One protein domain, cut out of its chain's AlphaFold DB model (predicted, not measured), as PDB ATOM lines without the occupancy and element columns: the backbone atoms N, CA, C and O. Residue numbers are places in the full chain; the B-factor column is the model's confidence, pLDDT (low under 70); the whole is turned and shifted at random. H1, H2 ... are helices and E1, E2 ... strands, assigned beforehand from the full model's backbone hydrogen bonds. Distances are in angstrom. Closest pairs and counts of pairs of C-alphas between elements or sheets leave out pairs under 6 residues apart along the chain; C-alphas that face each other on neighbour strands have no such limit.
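AT A GLANCE: This is residues 52 to 216 of the 263 residues of an uncharacterized protein of Aphanomyces euteiches (UniProt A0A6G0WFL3). With little regular structure, stacked turns of chain line up the short strands E1 E3 E4 E5 E7 E9 as a parallel wall. At one end a strongly twisted mixed sheet, E6 E8 E11 E10, stands between H1 and H2. The 165 printed residues, 60 in named elements, are mixed in class and compact, radius of gyration of the C-alphas 15.9 A, spans 42, 35 and 27 A.

IN THESE COORDINATES: In order come E1 52-54, E2 60-63, E3 72-74, E4 103-105, E5 128-130, E6 138-141, E7 152-154, E8 162-166, H1 167-175, E9 179-181, H2 186-192, E10 196-202, E11 205-210. C-alpha 52 is at (89.960, -42.225, -229.801), C-alpha 210 at (107.359, -41.970, -195.933).

HOW THE PARTS SIT: E1 and E3 are parallel, N 53 and O 72 within hydrogen-bond range at 2.9 A. E2 pairs with no named strand. In the antiparallel hairpin E10 and E11, N 197 and O 209 are 2.8 A apart. H1 lies over E8 and H2 over E11 on opposite faces, making three layers. In H2, 1 of 3 O i to N i+4 and 3 of 4 O i to N i+3 pairs are within range.

THE WHOLE: The printed part has no cut. Links E3 to E4 and E4 to E5 are long. Residues 84-94, 176 and 212-216 have pLDDT under 70.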
ATOM      1  N   THR A  52      90.153 -41.050-230.656       89.31
ATOM      2  CA  THR A  52      89.960 -42.225-229.801       89.31
ATOM      3  C   THR A  52      90.413 -43.461-230.550       89.31
ATOM      4  O   THR A  52      89.850 -43.787-231.598       89.31
ATOM      5  N   LEU A  53      91.417 -44.149-230.023       90.56
ATOM      6  CA  LEU A  53      92.029 -45.281-230.697       90.56
ATOM      7  C   LEU A  53      92.035 -46.509-229.787       90.56
ATOM      8  O   LEU A  53      92.681 -46.523-228.741       90.56
ATOM      9  N   ASP A  54      91.303 -47.536-230.216       91.12
ATOM     10  CA  ASP A  54      91.241 -48.839-229.557       91.12
ATOM     11  C   ASP A  54      92.264 -49.788-230.192       91.12
ATOM     12  O   ASP A  54      92.087 -50.273-231.311       91.12
ATOM     13  N   LEU A  55      93.355 -50.020-229.464       91.50
ATOM     14  CA  LEU A  55      94.378 -51.024-229.745       91.50
ATOM     15  C   LEU A  55      94.360 -52.129-228.681       91.50
ATOM     16  O   LEU A  55      95.384 -52.775-228.428       91.50
ATOM     17  N   SER A  56      93.209 -52.381-228.060       92.81
ATOM     18  CA  SER A  56      93.062 -53.486-227.126       92.81
ATOM     19  C   SER A  56      93.122 -54.836-227.848       92.81
ATOM     20  O   SER A  56      92.675 -54.994-228.993       92.81
ATOM     21  N   LYS A  57      93.672 -55.855-227.175       91.56
ATOM     22  CA  LYS A  57      93.719 -57.247-227.682       91.56
ATOM     23  C   LYS A  57      94.430 -57.382-229.035       91.56
ATOM     24  O   LYS A  57      94.091 -58.245-229.840       91.56
ATOM     25  N   GLN A  58      95.425 -56.535-229.271       90.56
ATOM     26  CA  GLN A  58      96.227 -56.484-230.493       90.56
ATOM     27  C   GLN A  58      97.561 -57.228-230.342       90.56
ATOM     28  O   GLN A  58      98.486 -56.995-231.114       90.56
ATOM     29  N   SER A  59      97.705 -58.103-229.339       90.38
ATOM     30  CA  SER A  59      98.941 -58.859-229.082       90.38
ATOM     31  C   SER A  59     100.214 -57.990-229.074       90.38
ATOM     32  O   SER A  59     101.292 -58.478-229.425       90.38
ATOM     33  N   ILE A  60     100.102 -56.705-228.707       90.19
ATOM     34  CA  ILE A  60     101.212 -55.745-228.731       90.19
ATOM     35  C   ILE A  60     102.184 -56.104-227.615       90.19
ATOM     36  O   ILE A  60     101.781 -56.230-226.464       90.19
ATOM     37  N   SER A  61     103.464 -56.252-227.935       89.56
ATOM     38  CA  SER A  61     104.521 -56.447-226.933       89.56
ATOM     39  C   SER A  61     105.473 -55.260-226.845       89.56
ATOM     40  O   SER A  61     106.095 -55.050-225.806       89.56
ATOM     41  N   THR A  62     105.571 -54.481-227.922       89.06
ATOM     42  CA  THR A  62     106.566 -53.416-228.068       89.06
ATOM     43  C   THR A  62     105.902 -52.135-228.552       89.06
ATOM     44  O   THR A  62     105.077 -52.160-229.468       89.06
ATOM     45  N   ILE A  63     106.278 -51.008-227.947       89.00
ATOM     46  CA  ILE A  63     105.826 -49.673-228.339       89.00
ATOM     47  C   ILE A  63     107.054 -48.798-228.572       89.00
ATOM     48  O   ILE A  63     107.747 -48.428-227.622       89.00
ATOM     49  N   ASP A  64     107.289 -48.457-229.833       87.25
ATOM     50  CA  ASP A  64     108.341 -47.537-230.266       87.25
ATOM     51  C   ASP A  64     107.799 -46.114-230.453       87.25
ATOM     52  O   ASP A  64     108.501 -45.141-230.185       87.25
ATOM     53  N   VAL A  65     106.542 -45.984-230.894       87.81
ATOM     54  CA  VAL A  65     105.861 -44.693-231.061       87.81
ATOM     55  C   VAL A  65     104.426 -44.777-230.562       87.81
ATOM     56  O   VAL A  65     103.798 -45.830-230.641       87.81
ATOM     57  N   LEU A  66     103.891 -43.657-230.083       88.69
ATOM     58  CA  LEU A  66     102.470 -43.517-229.783       88.69
ATOM     59  C   LEU A  66     101.776 -42.663-230.854       88.69
ATOM     60  O   LEU A  66     102.403 -41.768-231.426       88.69
ATOM     61  N   PRO A  67     100.481 -42.891-231.120       88.00
ATOM     62  CA  PRO A  67      99.715 -42.103-232.078       88.00
ATOM     63  C   PRO A  67      99.618 -40.644-231.613       88.00
ATOM     64  O   PRO A  67      99.006 -40.350-230.591       88.00
ATOM     65  N   SER A  68     100.234 -39.724-232.357       86.25
ATOM     66  CA  SER A  68     100.477 -38.344-231.908       86.25
ATOM     67  C   SER A  68      99.223 -37.481-231.741       86.25
ATOM     68  O   SER A  68      99.294 -36.463-231.061       86.25
ATOM     69  N   MET A  69      98.101 -37.872-232.354       87.12
ATOM     70  CA  MET A  69      96.825 -37.139-232.327       87.12
ATOM     71  C   MET A  69      95.771 -37.785-231.419       87.12
ATOM     72  O   MET A  69      94.654 -37.280-231.331       87.12
ATOM     73  N   ALA A  70      96.092 -38.902-230.758       89.62
ATOM     74  CA  ALA A  70      95.141 -39.565-229.876       89.62
ATOM     75  C   ALA A  70      94.894 -38.723-228.612       89.62
ATOM     76  O   ALA A  70      95.831 -38.223-227.986       89.62
ATOM     77  N   THR A  71      93.624 -38.601-228.239       94.31
ATOM     78  CA  THR A  71      93.139 -38.064-226.960       94.31
ATOM     79  C   THR A  71      92.820 -39.187-225.981       94.31
ATOM     80  O   THR A  71      93.087 -39.069-224.787       94.31
ATOM     81  N   SER A  72      92.320 -40.314-226.488       95.00
ATOM     82  CA  SER A  72      92.149 -41.553-225.737       95.00
ATOM     83  C   SER A  72      92.814 -42.706-226.474       95.00
ATOM     84  O   SER A  72      92.601 -42.884-227.678       95.00
ATOM     85  N   LEU A  73      93.619 -43.477-225.752       94.56
ATOM     86  CA  LEU A  73      94.325 -44.633-226.275       94.56
ATOM     87  C   LEU A  73      94.101 -45.839-225.365       94.56
ATOM     88  O   LEU A  73      94.543 -45.848-224.214       94.56
ATOM     89  N   ASP A  74      93.453 -46.863-225.909       95.31
ATOM     90  CA  ASP A  74      93.268 -48.146-225.240       95.31
ATOM     91  C   ASP A  74      94.316 -49.146-225.743       95.31
ATOM     92  O   ASP A  74      94.330 -49.531-226.908       95.31
ATOM     93  N   LEU A  75      95.224 -49.546-224.857       94.25
ATOM     94  CA  LEU A  75      96.259 -50.562-225.056       94.25
ATOM     95  C   LEU A  75      96.039 -51.762-224.119       94.25
ATOM     96  O   LEU A  75      96.971 -52.528-223.842       94.25
ATOM     97  N   SER A  76      94.817 -51.954-223.628       95.94
ATOM     98  CA  SER A  76      94.485 -53.019-222.692       95.94
ATOM     99  C   SER A  76      94.533 -54.416-223.327       95.94
ATOM    100  O   SER A  76      94.430 -54.600-224.542       95.94
ATOM    101  N   PHE A  77      94.695 -55.452-222.501       94.38
ATOM    102  CA  PHE A  77      94.727 -56.856-222.934       94.38
ATOM    103  C   PHE A  77      95.792 -57.164-224.003       94.38
ATOM    104  O   PHE A  77      95.573 -57.987-224.895       94.38
ATOM    105  N   ASN A  78      96.946 -56.507-223.920       93.25
ATOM    106  CA  ASN A  78      98.107 -56.777-224.761       93.25
ATOM    107  C   ASN A  78      99.179 -57.560-223.968       93.25
ATOM    108  O   ASN A  78      98.884 -58.251-222.992       93.25
ATOM    109  N   SER A  79     100.428 -57.542-224.421       91.56
ATOM    110  CA  SER A  79     101.593 -58.157-223.767       91.56
ATOM    111  C   SER A  79     102.701 -57.127-223.515       91.56
ATOM    112  O   SER A  79     103.882 -57.469-223.523       91.56
ATOM    113  N   ILE A  80     102.323 -55.862-223.311       89.81
ATOM    114  CA  ILE A  80     103.243 -54.747-223.082       89.81
ATOM    115  C   ILE A  80     103.856 -54.890-221.691       89.81
ATOM    116  O   ILE A  80     103.144 -55.061-220.706       89.81
ATOM    117  N   GLN A  81     105.180 -54.804-221.604       86.69
ATOM    118  CA  GLN A  81     105.884 -54.886-220.320       86.69
ATOM    119  C   GLN A  81     106.429 -53.535-219.829       86.69
ATOM    120  O   GLN A  81     106.761 -53.374-218.653       86.69
ATOM    121  N   SER A  82     106.537 -52.562-220.737       82.62
ATOM    122  CA  SER A  82     107.061 -51.219-220.493       82.62
ATOM    123  C   SER A  82     106.583 -50.256-221.583       82.62
ATOM    124  O   SER A  82     106.424 -50.644-222.742       82.62
ATOM    125  N   LEU A  83     106.413 -48.980-221.227       78.06
ATOM    126  CA  LEU A  83     106.268 -47.881-222.184       78.06
ATOM    127  C   LEU A  83     107.649 -47.487-222.735       78.06
ATOM    128  O   LEU A  83     108.320 -46.591-222.222       78.06
ATOM    129  N   GLY A  84     108.090 -48.211-223.763       66.88
ATOM    130  CA  GLY A  84     109.386 -48.042-224.423       66.88
ATOM    131  C   GLY A  84     110.245 -49.303-224.348       66.88
ATOM    132  O   GLY A  84     110.121 -50.103-223.413       66.88
ATOM    133  N   SER A  85     111.114 -49.489-225.341       51.50
ATOM    134  CA  SER A  85     111.980 -50.663-225.455       51.50
ATOM    135  C   SER A  85     113.070 -50.669-224.374       51.50
ATOM    136  O   SER A  85     114.010 -49.875-224.373       51.50
ATOM    137  N   GLN A  86     112.933 -51.590-223.421       52.59
ATOM    138  CA  GLN A  86     114.024 -52.047-222.556       52.59
ATOM    139  C   GLN A  86     114.740 -53.240-223.229       52.59
ATOM    140  O   GLN A  86     114.112 -53.951-224.015       52.59
ATOM    141  N   PRO A  87     116.030 -53.495-222.934       50.44
ATOM    142  CA  PRO A  87     116.854 -52.809-221.950       50.44
ATOM    143  C   PRO A  87     117.456 -51.563-222.591       50.44
ATOM    144  O   PRO A  87     118.198 -51.697-223.556       50.44
ATOM    145  N   ILE A  88     117.113 -50.369-222.103       49.00
ATOM    146  CA  ILE A  88     117.500 -49.090-222.720       49.00
ATOM    147  C   ILE A  88     119.030 -49.086-222.923       49.00
ATOM    148  O   ILE A  88     119.767 -48.939-221.945       49.00
ATOM    149  N   PRO A  89     119.560 -49.217-224.159       39.59
ATOM    150  CA  PRO A  89     120.910 -48.764-224.434       39.59
ATOM    151  C   PRO A  89     120.905 -47.248-224.187       39.59
ATOM    152  O   PRO A  89     119.875 -46.614-224.430       39.59
ATOM    153  N   PRO A  90     122.022 -46.625-223.783       45.16
ATOM    154  CA  PRO A  90     122.110 -45.212-223.366       45.16
ATOM    155  C   PRO A  90     121.740 -44.156-224.438       45.16
ATOM    156  O   PRO A  90     122.080 -42.985-224.309       45.16
ATOM    157  N   ARG A  91     121.069 -44.552-225.525       38.31
ATOM    158  CA  ARG A  91     120.661 -43.737-226.671       38.31
ATOM    159  C   ARG A  91     119.173 -43.830-227.037       38.31
ATOM    160  O   ARG A  91     118.774 -43.137-227.969       38.31
ATOM    161  N   LEU A  92     118.352 -44.641-226.360       40.91
ATOM    162  CA  LEU A  92     116.912 -44.684-226.647       40.91
ATOM    163  C   LEU A  92     116.159 -43.647-225.811       40.91
ATOM    164  O   LEU A  92     116.184 -43.650-224.582       40.91
ATOM    165  N   LYS A  93     115.525 -42.723-226.534       53.84
ATOM    166  CA  LYS A  93     114.636 -41.679-226.026       53.84
ATOM    167  C   LYS A  93     113.516 -42.357-225.230       53.84
ATOM    168  O   LYS A  93     112.924 -43.313-225.727       53.84
ATOM    169  N   ALA A  94     113.229 -41.877-224.020       63.03
ATOM    170  CA  ALA A  94     112.014 -42.283-223.318       63.03
ATOM    171  C   ALA A  94     110.811 -42.085-224.256       63.03
ATOM    172  O   ALA A  94     110.758 -41.081-224.977       63.03
ATOM    173  N   LEU A  95     109.887 -43.049-224.285       75.25
ATOM    174  CA  LEU A  95     108.682 -42.948-225.101       75.25
ATOM    175  C   LEU A  95     107.911 -41.696-224.668       75.25
ATOM    176  O   LEU A  95     107.441 -41.613-223.535       75.25
ATOM    177  N   SER A  96     107.821 -40.705-225.552       83.50
ATOM    178  CA  SER A  96     107.092 -39.471-225.267       83.50
ATOM    179  C   SER A  96     105.605 -39.722-225.450       83.50
ATOM    180  O   SER A  96     105.177 -40.116-226.536       83.50
ATOM    181  N   LEU A  97     104.810 -39.451-224.416       89.38
ATOM    182  CA  LEU A  97     103.360 -39.438-224.560       89.38
ATOM    183  C   LEU A  97     102.943 -38.230-225.423       89.38
ATOM    184  O   LEU A  97     103.551 -37.160-225.302       89.38
ATOM    185  N   PRO A  98     101.934 -38.375-226.299       89.88
ATOM    186  CA  PRO A  98     101.378 -37.253-227.046       89.88
ATOM    187  C   PRO A  98     100.800 -36.189-226.107       89.88
ATOM    188  O   PRO A  98     100.123 -36.516-225.135       89.88
ATOM    189  N   ALA A  99     101.012 -34.909-226.419       91.12
ATOM    190  CA  ALA A  99     100.480 -33.804-225.615       91.12
ATOM    191  C   ALA A  99      98.941 -33.725-225.632       91.12
ATOM    192  O   ALA A  99      98.345 -33.132-224.739       91.12
ATOM    193  N   THR A 100      98.298 -34.313-226.643       93.12
ATOM    194  CA  THR A 100      96.837 -34.405-226.762       93.12
ATOM    195  C   THR A 100      96.236 -35.526-225.923       93.12
ATOM    196  O   THR A 100      95.017 -35.569-225.791       93.12
ATOM    197  N   LEU A 101      97.054 -36.453-225.409       94.88
ATOM    198  CA  LEU A 101      96.574 -37.664-224.759       94.88
ATOM    199  C   LEU A 101      96.095 -37.361-223.338       94.88
ATOM    200  O   LEU A 101      96.880 -36.970-222.474       94.88
ATOM    201  N   GLU A 102      94.810 -37.597-223.102       96.88
ATOM    202  CA  GLU A 102      94.134 -37.391-221.821       96.88
ATOM    203  C   GLU A 102      93.785 -38.719-221.142       96.88
ATOM    204  O   GLU A 102      93.749 -38.799-219.916       96.88
ATOM    205  N   THR A 103      93.529 -39.774-221.916       97.56
ATOM    206  CA  THR A 103      93.188 -41.101-221.392       97.56
ATOM    207  C   THR A 103      94.135 -42.156-221.938       97.56
ATOM    208  O   THR A 103      94.297 -42.288-223.152       97.56
ATOM    209  N   LEU A 104      94.733 -42.931-221.035       97.06
ATOM    210  CA  LEU A 104      95.586 -44.063-221.374       97.06
ATOM    211  C   LEU A 104      95.150 -45.297-220.586       97.06
ATOM    212  O   LEU A 104      95.239 -45.321-219.354       97.06
ATOM    213  N   ASP A 105      94.709 -46.329-221.301       97.69
ATOM    214  CA  ASP A 105      94.401 -47.631-220.716       97.69
ATOM    215  C   ASP A 105      95.500 -48.645-221.045       97.69
ATOM    216  O   ASP A 105      95.750 -48.968-222.201       97.69
ATOM    217  N   LEU A 106      96.179 -49.143-220.015       96.06
ATOM    218  CA  LEU A 106      97.211 -50.178-220.092       96.06
ATOM    219  C   LEU A 106      96.799 -51.429-219.313       96.06
ATOM    220  O   LEU A 106      97.652 -52.218-218.908       96.06
ATOM    221  N   SER A 107      95.510 -51.618-219.048       97.31
ATOM    222  CA  SER A 107      95.018 -52.691-218.190       97.31
ATOM    223  C   SER A 107      95.285 -54.081-218.775       97.31
ATOM    224  O   SER A 107      95.233 -54.289-219.983       97.31
ATOM    225  N   TYR A 108      95.498 -55.074-217.916       96.00
ATOM    226  CA  TYR A 108      95.585 -56.491-218.278       96.00
ATOM    227  C   TYR A 108      96.658 -56.828-219.318       96.00
ATOM    228  O   TYR A 108      96.441 -57.681-220.184       96.00
ATOM    229  N   ASN A 109      97.826 -56.193-219.248       93.50
ATOM    230  CA  ASN A 109      98.949 -56.596-220.076       93.50
ATOM    231  C   ASN A 109      99.619 -57.856-219.512       93.50
ATOM    232  O   ASN A 109     100.161 -57.867-218.408       93.50
ATOM    233  N   GLN A 110      99.586 -58.941-220.294       79.75
ATOM    234  CA  GLN A 110      99.943 -60.301-219.863       79.75
ATOM    235  C   GLN A 110     101.411 -60.469-219.463       79.75
ATOM    236  O   GLN A 110     101.735 -61.348-218.670       79.75
ATOM    237  N   GLY A 111     102.302 -59.632-219.998       71.94
ATOM    238  CA  GLY A 111     103.709 -59.617-219.605       71.94
ATOM    239  C   GLY A 111     103.947 -59.036-218.208       71.94
ATOM    240  O   GLY A 111     105.056 -59.149-217.692       71.94
ATOM    241  N   GLY A 112     102.912 -58.436-217.611       74.88
ATOM    242  CA  GLY A 112     103.015 -57.569-216.453       74.88
ATOM    243  C   GLY A 112     103.715 -56.263-216.819       74.88
ATOM    244  O   GLY A 112     104.717 -56.255-217.529       74.88
ATOM    245  N   MET A 113     103.229 -55.139-216.305       83.31
ATOM    246  CA  MET A 113     103.889 -53.838-216.485       83.31
ATOM    247  C   MET A 113     105.058 -53.699-215.494       83.31
ATOM    248  O   MET A 113     105.157 -52.722-214.756       83.31
ATOM    249  N   ALA A 114     105.925 -54.714-215.432       72.56
ATOM    250  CA  ALA A 114     106.930 -54.899-214.384       72.56
ATOM    251  C   ALA A 114     107.951 -53.752-214.301       72.56
ATOM    252  O   ALA A 114     108.500 -53.499-213.230       72.56
ATOM    253  N   TRP A 115     108.184 -53.050-215.414       74.06
ATOM    254  CA  TRP A 115     109.103 -51.909-215.495       74.06
ATOM    255  C   TRP A 115     108.389 -50.568-215.672       74.06
ATOM    256  O   TRP A 115     109.022 -49.579-216.047       74.06
ATOM    257  N   PHE A 116     107.080 -50.515-215.428       83.44
ATOM    258  CA  PHE A 116     106.356 -49.255-215.471       83.44
ATOM    259  C   PHE A 116     106.787 -48.337-214.333       83.44
ATOM    260  O   PHE A 116     106.871 -48.740-213.173       83.44
ATOM    261  N   SER A 117     107.011 -47.071-214.671       85.44
ATOM    262  CA  SER A 117     107.278 -46.019-213.703       85.44
ATOM    263  C   SER A 117     106.363 -44.835-213.960       85.44
ATOM    264  O   SER A 117     106.232 -44.375-215.091       85.44
ATOM    265  N   MET A 118     105.810 -44.270-212.888       87.56
ATOM    266  CA  MET A 118     105.033 -43.029-212.957       87.56
ATOM    267  C   MET A 118     105.847 -41.867-213.550       87.56
ATOM    268  O   MET A 118     105.288 -40.988-214.197       87.56
ATOM    269  N   ALA A 119     107.181 -41.904-213.449       86.12
ATOM    270  CA  ALA A 119     108.050 -40.929-214.109       86.12
ATOM    271  C   ALA A 119     107.881 -40.900-215.643       86.12
ATOM    272  O   ALA A 119     108.120 -39.863-216.255       86.12
ATOM    273  N   GLN A 120     107.439 -42.001-216.269       85.00
ATOM    274  CA  GLN A 120     107.177 -42.059-217.714       85.00
ATOM    275  C   GLN A 120     105.963 -41.219-218.121       85.00
ATOM    276  O   GLN A 120     105.887 -40.779-219.262       85.00
ATOM    277  N   VAL A 121     105.023 -40.989-217.199       89.94
ATOM    278  CA  VAL A 121     103.792 -40.228-217.457       89.94
ATOM    279  C   VAL A 121     103.783 -38.858-216.775       89.94
ATOM    280  O   VAL A 121     102.890 -38.062-217.045       89.94
ATOM    281  N   ALA A 122     104.779 -38.548-215.947       89.69
ATOM    282  CA  ALA A 122     104.852 -37.349-215.109       89.69
ATOM    283  C   ALA A 122     104.568 -36.020-215.832       89.69
ATOM    284  O   ALA A 122     103.932 -35.130-215.275       89.69
ATOM    285  N   THR A 123     105.031 -35.877-217.075       89.81
ATOM    286  CA  THR A 123     104.889 -34.642-217.865       89.81
ATOM    287  C   THR A 123     103.723 -34.686-218.855       89.81
ATOM    288  O   THR A 123     103.664 -33.860-219.763       89.81
ATOM    289  N   SER A 124     102.850 -35.689-218.755       91.88
ATOM    290  CA  SER A 124     101.702 -35.847-219.650       91.88
ATOM    291  C   SER A 124     100.506 -34.994-219.215       91.88
ATOM    292  O   SER A 124     100.433 -34.543-218.074       91.88
ATOM    293  N   ASN A 125      99.545 -34.834-220.128       94.88
ATOM    294  CA  ASN A 125      98.243 -34.215-219.862       94.88
ATOM    295  C   ASN A 125      97.171 -35.258-219.495       94.88
ATOM    296  O   ASN A 125      95.974 -35.005-219.636       94.88
ATOM    297  N   LEU A 126      97.585 -36.446-219.034       96.06
ATOM    298  CA  LEU A 126      96.650 -37.504-218.673       96.06
ATOM    299  C   LEU A 126      95.724 -37.038-217.547       96.06
ATOM    300  O   LEU A 126      96.178 -36.546-216.514       96.06
ATOM    301  N   THR A 127      94.427 -37.231-217.749       96.62
ATOM    302  CA  THR A 127      93.378 -37.108-216.735       96.62
ATOM    303  C   THR A 127      93.007 -38.483-216.186       96.62
ATOM    304  O   THR A 127      92.774 -38.618-214.985       96.62
ATOM    305  N   HIS A 128      93.044 -39.519-217.031       97.81
ATOM    306  CA  HIS A 128      92.721 -40.898-216.669       97.81
ATOM    307  C   HIS A 128      93.859 -41.849-217.043       97.81
ATOM    308  O   HIS A 128      94.287 -41.915-218.198       97.81
ATOM    309  N   LEU A 129      94.313 -42.626-216.061       97.25
ATOM    310  CA  LEU A 129      95.311 -43.671-216.249       97.25
ATOM    311  C   LEU A 129      94.815 -44.989-215.647       97.25
ATOM    312  O   LEU A 129      94.549 -45.080-214.445       97.25
ATOM    313  N   TYR A 130      94.735 -46.023-216.481       97.62
ATOM    314  CA  TYR A 130      94.335 -47.363-216.064       97.62
ATOM    315  C   TYR A 130      95.524 -48.318-216.162       97.62
ATOM    316  O   TYR A 130      96.087 -48.538-217.231       97.62
ATOM    317  N   LEU A 131      95.905 -48.899-215.029       95.62
ATOM    318  CA  LEU A 131      96.984 -49.880-214.892       95.62
ATOM    319  C   LEU A 131      96.471 -51.167-214.233       95.62
ATOM    320  O   LEU A 131      97.241 -51.929-213.637       95.62
ATOM    321  N   ARG A 132      95.167 -51.415-214.328       95.69
ATOM    322  CA  ARG A 132      94.490 -52.537-213.688       95.69
ATOM    323  C   ARG A 132      95.046 -53.873-214.180       95.69
ATOM    324  O   ARG A 132      95.269 -54.035-215.371       95.69
ATOM    325  N   GLY A 133      95.228 -54.859-213.304       93.88
ATOM    326  CA  GLY A 133      95.517 -56.231-213.751       93.88
ATOM    327  C   GLY A 133      96.892 -56.439-214.397       93.88
ATOM    328  O   GLY A 133      97.021 -57.281-215.279       93.88
ATOM    329  N   ASN A 134      97.912 -55.680-213.992       93.75
ATOM    330  CA  ASN A 134      99.252 -55.700-214.590       93.75
ATOM    331  C   ASN A 134     100.328 -56.364-213.720       93.75
ATOM    332  O   ASN A 134     101.518 -56.240-214.014       93.75
ATOM    333  N   ASN A 135      99.928 -57.049-212.644       90.00
ATOM    334  CA  ASN A 135     100.833 -57.662-211.669       90.00
ATOM    335  C   ASN A 135     101.914 -56.691-211.142       90.00
ATOM    336  O   ASN A 135     103.071 -57.065-210.948       90.00
ATOM    337  N   LEU A 136     101.541 -55.428-210.932       88.62
ATOM    338  CA  LEU A 136     102.419 -54.419-210.344       88.62
ATOM    339  C   LEU A 136     102.755 -54.790-208.895       88.62
ATOM    340  O   LEU A 136     101.878 -55.203-208.136       88.62
ATOM    341  N   SER A 137     104.016 -54.606-208.505       87.50
ATOM    342  CA  SER A 137     104.499 -54.843-207.137       87.50
ATOM    343  C   SER A 137     104.721 -53.549-206.356       87.50
ATOM    344  O   SER A 137     104.546 -53.505-205.142       87.50
ATOM    345  N   THR A 138     105.110 -52.463-207.020       86.56
ATOM    346  CA  THR A 138     105.409 -51.193-206.355       86.56
ATOM    347  C   THR A 138     105.068 -50.022-207.261       86.56
ATOM    348  O   THR A 138     105.409 -50.025-208.440       86.56
ATOM    349  N   ILE A 139     104.412 -49.011-206.696       89.50
ATOM    350  CA  ILE A 139     104.147 -47.724-207.335       89.50
ATOM    351  C   ILE A 139     104.587 -46.624-206.377       89.50
ATOM    352  O   ILE A 139     104.155 -46.589-205.229       89.50
ATOM    353  N   VAL A 140     105.434 -45.718-206.861       90.00
ATOM    354  CA  VAL A 140     105.862 -44.537-206.108       90.00
ATOM    355  C   VAL A 140     105.166 -43.312-206.685       90.00
ATOM    356  O   VAL A 140     105.368 -42.952-207.850       90.00
ATOM    357  N   LEU A 141     104.339 -42.681-205.862       90.44
ATOM    358  CA  LEU A 141     103.635 -41.446-206.163       90.44
ATOM    359  C   LEU A 141     104.358 -40.296-205.469       90.44
ATOM    360  O   LEU A 141     104.396 -40.225-204.243       90.44
ATOM    361  N   THR A 142     104.897 -39.374-206.255       90.44
ATOM    362  CA  THR A 142     105.364 -38.080-205.762       90.44
ATOM    363  C   THR A 142     104.696 -36.969-206.562       90.44
ATOM    364  O   THR A 142     104.169 -37.208-207.652       90.44
ATOM    365  N   GLN A 143     104.759 -35.729-206.080       86.38
ATOM    366  CA  GLN A 143     104.298 -34.573-206.856       86.38
ATOM    367  C   GLN A 143     105.043 -34.425-208.194       86.38
ATOM    368  O   GLN A 143     104.530 -33.794-209.109       86.38
ATOM    369  N   GLN A 144     106.246 -34.998-208.313       87.38
ATOM    370  CA  GLN A 144     107.034 -34.992-209.544       87.38
ATOM    371  C   GLN A 144     106.689 -36.149-210.483       87.38
ATOM    372  O   GLN A 144     107.015 -36.055-211.660       87.38
ATOM    373  N   THR A 145     106.091 -37.243-209.995       88.00
ATOM    374  CA  THR A 145     105.733 -38.401-210.834       88.00
ATOM    375  C   THR A 145     104.252 -38.459-211.190       88.00
ATOM    376  O   THR A 145     103.887 -39.109-212.168       88.00
ATOM    377  N   LEU A 146     103.391 -37.774-210.436       89.25
ATOM    378  CA  LEU A 146     101.978 -37.629-210.761       89.25
ATOM    379  C   LEU A 146     101.778 -36.547-211.837       89.25
ATOM    380  O   LEU A 146     102.169 -35.400-211.609       89.25
ATOM    381  N   PRO A 147     101.134 -36.868-212.976       91.50
ATOM    382  CA  PRO A 147     100.718 -35.852-213.934       91.50
ATOM    383  C   PRO A 147      99.805 -34.821-213.246       91.50
ATOM    384  O   PRO A 147      98.869 -35.216-212.546       91.50
ATOM    385  N   PRO A 148     100.021 -33.509-213.443       89.25
ATOM    386  CA  PRO A 148      99.283 -32.468-212.724       89.25
ATOM    387  C   PRO A 148      97.788 -32.419-213.078       89.25
ATOM    388  O   PRO A 148      96.991 -31.889-212.307       89.25
ATOM    389  N   SER A 149      97.409 -32.956-214.238       93.19
ATOM    390  CA  SER A 149      96.030 -33.064-214.720       93.19
ATOM    391  C   SER A 149      95.314 -34.343-214.279       93.19
ATOM    392  O   SER A 149      94.126 -34.486-214.568       93.19
ATOM    393  N   LEU A 150      96.010 -35.286-213.633       93.56
ATOM    394  CA  LEU A 150      95.458 -36.607-213.346       93.56
ATOM    395  C   LEU A 150      94.330 -36.499-212.317       93.56
ATOM    396  O   LEU A 150      94.525 -35.962-211.232       93.56
ATOM    397  N   THR A 151      93.159 -37.040-212.644       94.00
ATOM    398  CA  THR A 151      91.977 -37.086-211.768       94.00
ATOM    399  C   THR A 151      91.533 -38.514-211.466       94.00
ATOM    400  O   THR A 151      90.764 -38.734-210.531       94.00
ATOM    401  N   TYR A 152      92.032 -39.503-212.208       94.81
ATOM    402  CA  TYR A 152      91.669 -40.902-212.029       94.81
ATOM    403  C   TYR A 152      92.873 -41.823-212.262       94.81
ATOM    404  O   TYR A 152      93.502 -41.791-213.323       94.81
ATOM    405  N   LEU A 153      93.174 -42.669-211.273       94.31
ATOM    406  CA  LEU A 153      94.229 -43.680-211.328       94.31
ATOM    407  C   LEU A 153      93.683 -45.032-210.856       94.31
ATOM    408  O   LEU A 153      93.341 -45.194-209.683       94.31
ATOM    409  N   ASP A 154      93.634 -46.018-211.754       95.44
ATOM    410  CA  ASP A 154      93.185 -47.378-211.432       95.44
ATOM    411  C   ASP A 154      94.351 -48.367-211.385       95.44
ATOM    412  O   ASP A 154      94.927 -48.738-212.406       95.44
ATOM    413  N   LEU A 155      94.669 -48.815-210.174       93.62
ATOM    414  CA  LEU A 155      95.637 -49.854-209.838       93.62
ATOM    415  C   LEU A 155      94.951 -51.149-209.368       93.62
ATOM    416  O   LEU A 155      95.626 -52.024-208.819       93.62
ATOM    417  N   SER A 156      93.631 -51.298-209.533       92.75
ATOM    418  CA  SER A 156      92.909 -52.511-209.120       92.75
ATOM    419  C   SER A 156      93.450 -53.773-209.798       92.75
ATOM    420  O   SER A 156      94.170 -53.719-210.792       92.75
ATOM    421  N   ASP A 157      93.153 -54.940-209.231       92.12
ATOM    422  CA  ASP A 157      93.622 -56.240-209.734       92.12
ATOM    423  C   ASP A 157      95.155 -56.365-209.877       92.12
ATOM    424  O   ASP A 157      95.660 -57.211-210.611       92.12
ATOM    425  N   ASN A 158      95.918 -55.557-209.137       90.19
ATOM    426  CA  ASN A 158      97.344 -55.764-208.906       90.19
ATOM    427  C   ASN A 158      97.532 -56.302-207.476       90.19
ATOM    428  O   ASN A 158      97.661 -55.513-206.543       90.19
ATOM    429  N   PRO A 159      97.510 -57.631-207.264       85.88
ATOM    430  CA  PRO A 159      97.348 -58.222-205.929       85.88
ATOM    431  C   PRO A 159      98.491 -57.910-204.953       85.88
ATOM    432  O   PRO A 159      98.294 -57.957-203.741       85.88
ATOM    433  N   ASN A 160      99.675 -57.587-205.477       86.00
ATOM    434  CA  ASN A 160     100.883 -57.336-204.695       86.00
ATOM    435  C   ASN A 160     101.330 -55.870-204.740       86.00
ATOM    436  O   ASN A 160     102.436 -55.579-204.293       86.00
ATOM    437  N   VAL A 161     100.527 -54.956-205.305       88.38
ATOM    438  CA  VAL A 161     100.964 -53.567-205.471       88.38
ATOM    439  C   VAL A 161     101.091 -52.890-204.115       88.38
ATOM    440  O   VAL A 161     100.180 -52.927-203.295       88.38
ATOM    441  N   ILE A 162     102.219 -52.239-203.875       88.31
ATOM    442  CA  ILE A 162     102.408 -51.369-202.719       88.31
ATOM    443  C   ILE A 162     102.552 -49.952-203.246       88.31
ATOM    444  O   ILE A 162     103.391 -49.683-204.107       88.31
ATOM    445  N   VAL A 163     101.711 -49.052-202.746       89.75
ATOM    446  CA  VAL A 163     101.750 -47.641-203.120       89.75
ATOM    447  C   VAL A 163     102.534 -46.887-202.056       89.75
ATOM    448  O   VAL A 163     102.136 -46.867-200.891       89.75
ATOM    449  N   PHE A 164     103.633 -46.271-202.470       90.12
ATOM    450  CA  PHE A 164     104.402 -45.331-201.670       90.12
ATOM    451  C   PHE A 164     104.020 -43.916-202.070       90.12
ATOM    452  O   PHE A 164     103.931 -43.610-203.260       90.12
ATOM    453  N   ALA A 165     103.816 -43.054-201.085       89.38
ATOM    454  CA  ALA A 165     103.652 -41.630-201.304       89.38
ATOM    455  C   ALA A 165     104.401 -40.851-200.227       89.38
ATOM    456  O   ALA A 165     104.389 -41.228-199.058       89.38
ATOM    457  N   ASP A 166     105.019 -39.734-200.596       88.94
ATOM    458  CA  ASP A 166     105.486 -38.791-199.586       88.94
ATOM    459  C   ASP A 166     104.287 -38.082-198.922       88.94
ATOM    460  O   ASP A 166     103.149 -38.091-199.414       88.94
ATOM    461  N   ARG A 167     104.533 -37.434-197.780       86.06
ATOM    462  CA  ARG A 167     103.486 -36.741-197.014       86.06
ATOM    463  C   ARG A 167     102.774 -35.650-197.820       86.06
ATOM    464  O   ARG A 167     101.561 -35.462-197.667       86.06
ATOM    465  N   SER A 168     103.511 -34.910-198.644       86.81
ATOM    466  CA  SER A 168     102.958 -33.836-199.468       86.81
ATOM    467  C   SER A 168     102.055 -34.399-200.563       86.81
ATOM    468  O   SER A 168     100.969 -33.871-200.792       86.81
ATOM    469  N   THR A 169     102.445 -35.523-201.159       88.81
ATOM    470  CA  THR A 169     101.706 -36.237-202.192       88.81
ATOM    471  C   THR A 169     100.453 -36.871-201.625       88.81
ATOM    472  O   THR A 169      99.387 -36.682-202.194       88.81
ATOM    473  N   TYR A 170     100.522 -37.519-200.460       86.06
ATOM    474  CA  TYR A 170      99.327 -38.007-199.768       86.06
ATOM    475  C   TYR A 170      98.340 -36.872-199.469       86.06
ATOM    476  O   TYR A 170      97.141 -36.997-199.708       86.06
ATOM    477  N   THR A 171      98.841 -35.732-198.985       82.56
ATOM    478  CA  THR A 171      97.995 -34.564-198.706       82.56
ATOM    479  C   THR A 171      97.373 -34.008-199.990       82.56
ATOM    480  O   THR A 171      96.212 -33.603-199.975       82.56
ATOM    481  N   SER A 172      98.113 -34.006-201.102       81.06
ATOM    482  CA  SER A 172      97.588 -33.643-202.419       81.06
ATOM    483  C   SER A 172      96.546 -34.644-202.904       81.06
ATOM    484  O   SER A 172      95.476 -34.203-203.282       81.06
ATOM    485  N   LEU A 173      96.776 -35.954-202.801       81.62
ATOM    486  CA  LEU A 173      95.802 -36.998-203.149       81.62
ATOM    487  C   LEU A 173      94.522 -36.911-202.307       81.62
ATOM    488  O   LEU A 173      93.441 -37.209-202.798       81.62
ATOM    489  N   ALA A 174      94.628 -36.489-201.045       78.06
ATOM    490  CA  ALA A 174      93.474 -36.288-200.172       78.06
ATOM    491  C   ALA A 174      92.706 -34.981-200.463       78.06
ATOM    492  O   ALA A 174      91.545 -34.855-200.075       78.06
ATOM    493  N   ARG A 175      93.349 -33.986-201.095       81.06
ATOM    494  CA  ARG A 175      92.765 -32.664-201.403       81.06
ATOM    495  C   ARG A 175      92.280 -32.548-202.842       81.06
ATOM    496  O   ARG A 175      91.180 -32.063-203.089       81.06
ATOM    497  N   GLN A 176      93.144 -32.909-203.782       67.19
ATOM    498  CA  GLN A 176      92.822 -33.058-205.190       67.19
ATOM    499  C   GLN A 176      91.877 -34.249-205.269       67.19
ATOM    500  O   GLN A 176      92.146 -35.284-204.671       67.19
ATOM    501  N   GLN A 177      90.744 -34.090-205.942       72.94
ATOM    502  CA  GLN A 177      89.707 -35.117-206.065       72.94
ATOM    503  C   GLN A 177      90.161 -36.255-206.998       72.94
ATOM    504  O   GLN A 177      89.464 -36.606-207.945       72.94
ATOM    505  N   ILE A 178      91.361 -36.791-206.771       86.62
ATOM    506  CA  ILE A 178      91.918 -37.899-207.527       86.62
ATOM    507  C   ILE A 178      91.257 -39.168-207.017       86.62
ATOM    508  O   ILE A 178      91.375 -39.537-205.848       86.62
ATOM    509  N   VAL A 179      90.577 -39.867-207.914       89.06
ATOM    510  CA  VAL A 179      90.053 -41.194-207.628       89.06
ATOM    511  C   VAL A 179      91.196 -42.190-207.783       89.06
ATOM    512  O   VAL A 179      91.538 -42.598-208.890       89.06
ATOM    513  N   LEU A 180      91.796 -42.571-206.657       90.19
ATOM    514  CA  LEU A 180      92.788 -43.639-206.595       90.19
ATOM    515  C   LEU A 180      92.097 -44.962-206.255       90.19
ATOM    516  O   LEU A 180      91.708 -45.211-205.112       90.19
ATOM    517  N   LYS A 181      91.948 -45.823-207.260       91.25
ATOM    518  CA  LYS A 181      91.356 -47.148-207.103       91.25
ATOM    519  C   LYS A 181      92.456 -48.188-206.975       91.25
ATOM    520  O   LYS A 181      93.265 -48.374-207.870       91.25
ATOM    521  N   VAL A 182      92.480 -48.880-205.850       88.62
ATOM    522  CA  VAL A 182      93.487 -49.892-205.535       88.62
ATOM    523  C   VAL A 182      92.862 -50.925-204.601       88.62
ATOM    524  O   VAL A 182      91.950 -50.617-203.831       88.62
ATOM    525  N   ASN A 183      93.330 -52.164-204.699       84.88
ATOM    526  CA  ASN A 183      92.851 -53.287-203.905       84.88
ATOM    527  C   ASN A 183      94.051 -53.875-203.161       84.88
ATOM    528  O   ASN A 183      94.668 -54.823-203.638       84.88
ATOM    529  N   THR A 184      94.413 -53.277-202.024       75.31
ATOM    530  CA  THR A 184      95.561 -53.709-201.213       75.31
ATOM    531  C   THR A 184      95.121 -54.116-199.820       75.31
ATOM    532  O   THR A 184      94.357 -53.421-199.152       75.31
ATOM    533  N   SER A 185      95.608 -55.267-199.357       75.25
ATOM    534  CA  SER A 185      95.318 -55.731-198.003       75.25
ATOM    535  C   SER A 185      96.255 -55.070-196.990       75.25
ATOM    536  O   SER A 185      97.434 -54.854-197.279       75.25
ATOM    537  N   LEU A 186      95.757 -54.803-195.777       73.81
ATOM    538  CA  LEU A 186      96.585 -54.286-194.683       73.81
ATOM    539  C   LEU A 186      97.784 -55.200-194.400       73.81
ATOM    540  O   LEU A 186      98.880 -54.701-194.188       73.81
ATOM    541  N   ALA A 187      97.581 -56.521-194.444       70.38
ATOM    542  CA  ALA A 187      98.630 -57.508-194.195       70.38
ATOM    543  C   ALA A 187      99.776 -57.402-195.211       70.38
ATOM    544  O   ALA A 187     100.943 -57.463-194.827       70.38
ATOM    545  N   THR A 188      99.441 -57.188-196.490       74.19
ATOM    546  CA  THR A 188     100.425 -56.918-197.544       74.19
ATOM    547  C   THR A 188     101.205 -55.658-197.187       74.19
ATOM    548  O   THR A 188     102.418 -55.695-197.056       74.19
ATOM    549  N   VAL A 189     100.516 -54.547-196.940       76.25
ATOM    550  CA  VAL A 189     101.145 -53.231-196.772       76.25
ATOM    551  C   VAL A 189     101.987 -53.147-195.483       76.25
ATOM    552  O   VAL A 189     103.124 -52.680-195.523       76.25
ATOM    553  N   SER A 190     101.516 -53.690-194.355       73.12
ATOM    554  CA  SER A 190     102.222 -53.630-193.063       73.12
ATOM    555  C   SER A 190     103.578 -54.340-193.046       73.12
ATOM    556  O   SER A 190     104.452 -53.952-192.276       73.12
ATOM    557  N   GLY A 191     103.763 -55.374-193.874       75.31
ATOM    558  CA  GLY A 191     105.035 -56.098-193.960       75.31
ATOM    559  C   GLY A 191     106.119 -55.347-194.738       75.31
ATOM    560  O   GLY A 191     107.302 -55.571-194.497       75.31
ATOM    561  N   PHE A 192     105.724 -54.451-195.649       79.38
ATOM    562  CA  PHE A 192     106.645 -53.766-196.561       79.38
ATOM    563  C   PHE A 192     106.846 -52.277-196.243       79.38
ATOM    564  O   PHE A 192     107.881 -51.725-196.607       79.38
ATOM    565  N   CYS A 193     105.926 -51.625-195.521       82.88
ATOM    566  CA  CYS A 193     106.081 -50.234-195.077       82.88
ATOM    567  C   CYS A 193     106.971 -50.101-193.820       82.88
ATOM    568  O   CYS A 193     106.565 -49.495-192.825       82.88
ATOM    569  N   LEU A 194     108.171 -50.687-193.816       78.81
ATOM    570  CA  LEU A 194     109.079 -50.591-192.667       78.81
ATOM    571  C   LEU A 194     109.515 -49.136-192.456       78.81
ATOM    572  O   LEU A 194     110.053 -48.509-193.363       78.81
ATOM    573  N   GLY A 195     109.265 -48.591-191.262       73.81
ATOM    574  CA  GLY A 195     109.569 -47.187-190.971       73.81
ATOM    575  C   GLY A 195     108.711 -46.195-191.764       73.81
ATOM    576  O   GLY A 195     109.117 -45.063-191.961       73.81
ATOM    577  N   SER A 196     107.536 -46.588-192.253       82.25
ATOM    578  CA  SER A 196     106.577 -45.683-192.897       82.25
ATOM    579  C   SER A 196     105.235 -45.724-192.168       82.25
ATOM    580  O   SER A 196     104.893 -46.708-191.512       82.25
ATOM    581  N   LEU A 197     104.455 -44.650-192.271       81.50
ATOM    582  CA  LEU A 197     103.096 -44.608-191.742       81.50
ATOM    583  C   LEU A 197     102.143 -45.278-192.735       81.50
ATOM    584  O   LEU A 197     102.020 -44.830-193.870       81.50
ATOM    585  N   VAL A 198     101.438 -46.323-192.308       83.75
ATOM    586  CA  VAL A 198     100.404 -46.965-193.130       83.75
ATOM    587  C   VAL A 198      99.079 -46.242-192.923       83.75
ATOM    588  O   VAL A 198      98.519 -46.312-191.828       83.75
ATOM    589  N   LEU A 199      98.560 -45.569-193.954       81.31
ATOM    590  CA  LEU A 199      97.255 -44.900-193.891       81.31
ATOM    591  C   LEU A 199      96.242 -45.520-194.860       81.31
ATOM    592  O   LEU A 199      96.605 -45.858-195.990       81.31
ATOM    593  N   PRO A 200      94.967 -45.661-194.447       80.12
ATOM    594  CA  PRO A 200      93.903 -46.051-195.356       80.12
ATOM    595  C   PRO A 200      93.571 -44.888-196.297       80.12
ATOM    596  O   PRO A 200      93.388 -43.757-195.851       80.12
ATOM    597  N   ILE A 201      93.441 -45.176-197.591       77.44
ATOM    598  CA  ILE A 201      92.919 -44.220-198.589       77.44
ATOM    599  C   ILE A 201      91.509 -44.583-199.057       77.44
ATOM    600  O   ILE A 201      90.792 -43.753-199.607       77.44
ATOM    601  N   SER A 202      91.098 -45.829-198.825       72.25
ATOM    602  CA  SER A 202      89.748 -46.332-199.047       72.25
ATOM    603  C   SER A 202      89.497 -47.515-198.097       72.25
ATOM    604  O   SER A 202      90.440 -48.000-197.465       72.25
ATOM    605  N   PRO A 203      88.259 -48.029-197.981       74.06
ATOM    606  CA  PRO A 203      87.965 -49.182-197.125       74.06
ATOM    607  C   PRO A 203      88.761 -50.450-197.468       74.06
ATOM    608  O   PRO A 203      88.870 -51.348-196.638       74.06
ATOM    609  N   THR A 204      89.295 -50.545-198.687       70.06
ATOM    610  CA  THR A 204      89.991 -51.734-199.201       70.06
ATOM    611  C   THR A 204      91.424 -51.436-199.629       70.06
ATOM    612  O   THR A 204      91.985 -52.196-200.420       70.06
ATOM    613  N   ALA A 205      91.992 -50.310-199.187       76.94
ATOM    614  CA  ALA A 205      93.316 -49.907-199.620       76.94
ATOM    615  C   ALA A 205      94.085 -49.074-198.607       76.94
ATOM    616  O   ALA A 205      93.563 -48.139-197.992       76.94
ATOM    617  N   TYR A 206      95.377 -49.373-198.548       82.69
ATOM    618  CA  TYR A 206      96.352 -48.714-197.695       82.69
ATOM    619  C   TYR A 206      97.547 -48.228-198.522       82.69
ATOM    620  O   TYR A 206      97.912 -48.851-199.523       82.69
ATOM    621  N   VAL A 207      98.152 -47.126-198.080       85.69
ATOM    622  CA  VAL A 207      99.330 -46.484-198.684       85.69
ATOM    623  C   VAL A 207     100.447 -46.403-197.642       85.69
ATOM    624  O   VAL A 207     100.180 -46.075-196.483       85.69
ATOM    625  N   CYS A 208     101.688 -46.687-198.052       88.31
ATOM    626  CA  CYS A 208     102.880 -46.388-197.260       88.31
ATOM    627  C   CYS A 208     103.205 -44.899-197.394       88.31
ATOM    628  O   CYS A 208     103.464 -44.424-198.502       88.31
ATOM    629  N   ILE A 209     103.243 -44.177-196.280       86.62
ATOM    630  CA  ILE A 209     103.678 -42.785-196.251       86.62
ATOM    631  C   ILE A 209     105.057 -42.700-195.628       86.62
ATOM    632  O   ILE A 209     105.235 -43.003-194.445       86.62
ATOM    633  N   GLU A 210     106.017 -42.247-196.422       82.06
ATOM    634  CA  GLU A 210     107.359 -41.970-195.933       82.06
ATOM    635  C   GLU A 210     107.314 -40.747-195.007       82.06
ATOM    636  O   GLU A 210     106.816 -39.676-195.372       82.06
ATOM    637  N   ILE A 211     107.784 -40.914-193.768       71.56
ATOM    638  CA  ILE A 211     107.895 -39.811-192.816       71.56
ATOM    639  C   ILE A 211     109.300 -39.233-192.957       71.56
ATOM    640  O   ILE A 211     110.278 -39.862-192.550       71.56
ATOM    641  N   GLU A 212     109.402 -38.025-193.515       61.00
ATOM    642  CA  GLU A 212     110.653 -37.266-193.528       61.00
ATOM    643  C   GLU A 212     111.197 -37.156-192.095       61.00
ATOM    644  O   GLU A 212     110.555 -36.581-191.212       61.00
ATOM    645  N   GLY A 213     112.362 -37.756-191.846       53.28
ATOM    646  CA  GLY A 213     112.993 -37.784-190.522       53.28
ATOM    647  C   GLY A 213     113.516 -39.154-190.096       53.28
ATOM    648  O   GLY A 213     114.391 -39.222-189.235       53.28
ATOM    649  N   TRP A 214     113.077 -40.235-190.740       47.03
ATOM    650  CA  TRP A 214     113.788 -41.508-190.674       47.03
ATOM    651  C   TRP A 214     114.682 -41.635-191.896       47.03
ATOM    652  O   TRP A 214     114.301 -42.188-192.918       47.03
ATOM    653  N   ALA A 215     115.898 -41.107-191.781       39.84
ATOM    654  CA  ALA A 215     116.985 -41.458-192.681       39.84
ATOM    655  C   ALA A 215     117.356 -42.937-192.475       39.84
ATOM    656  O   ALA A 215     118.404 -43.262-191.922       39.84
ATOM    657  N   THR A 216     116.489 -43.860-192.878       45.91
ATOM    658  CA  THR A 216     116.948 -45.193-193.238       45.91
ATOM    659  C   THR A 216     117.450 -45.081-194.660       45.91
ATOM    660  O   THR A 216     116.701 -44.731-195.569       45.91
TER     661      THR A 216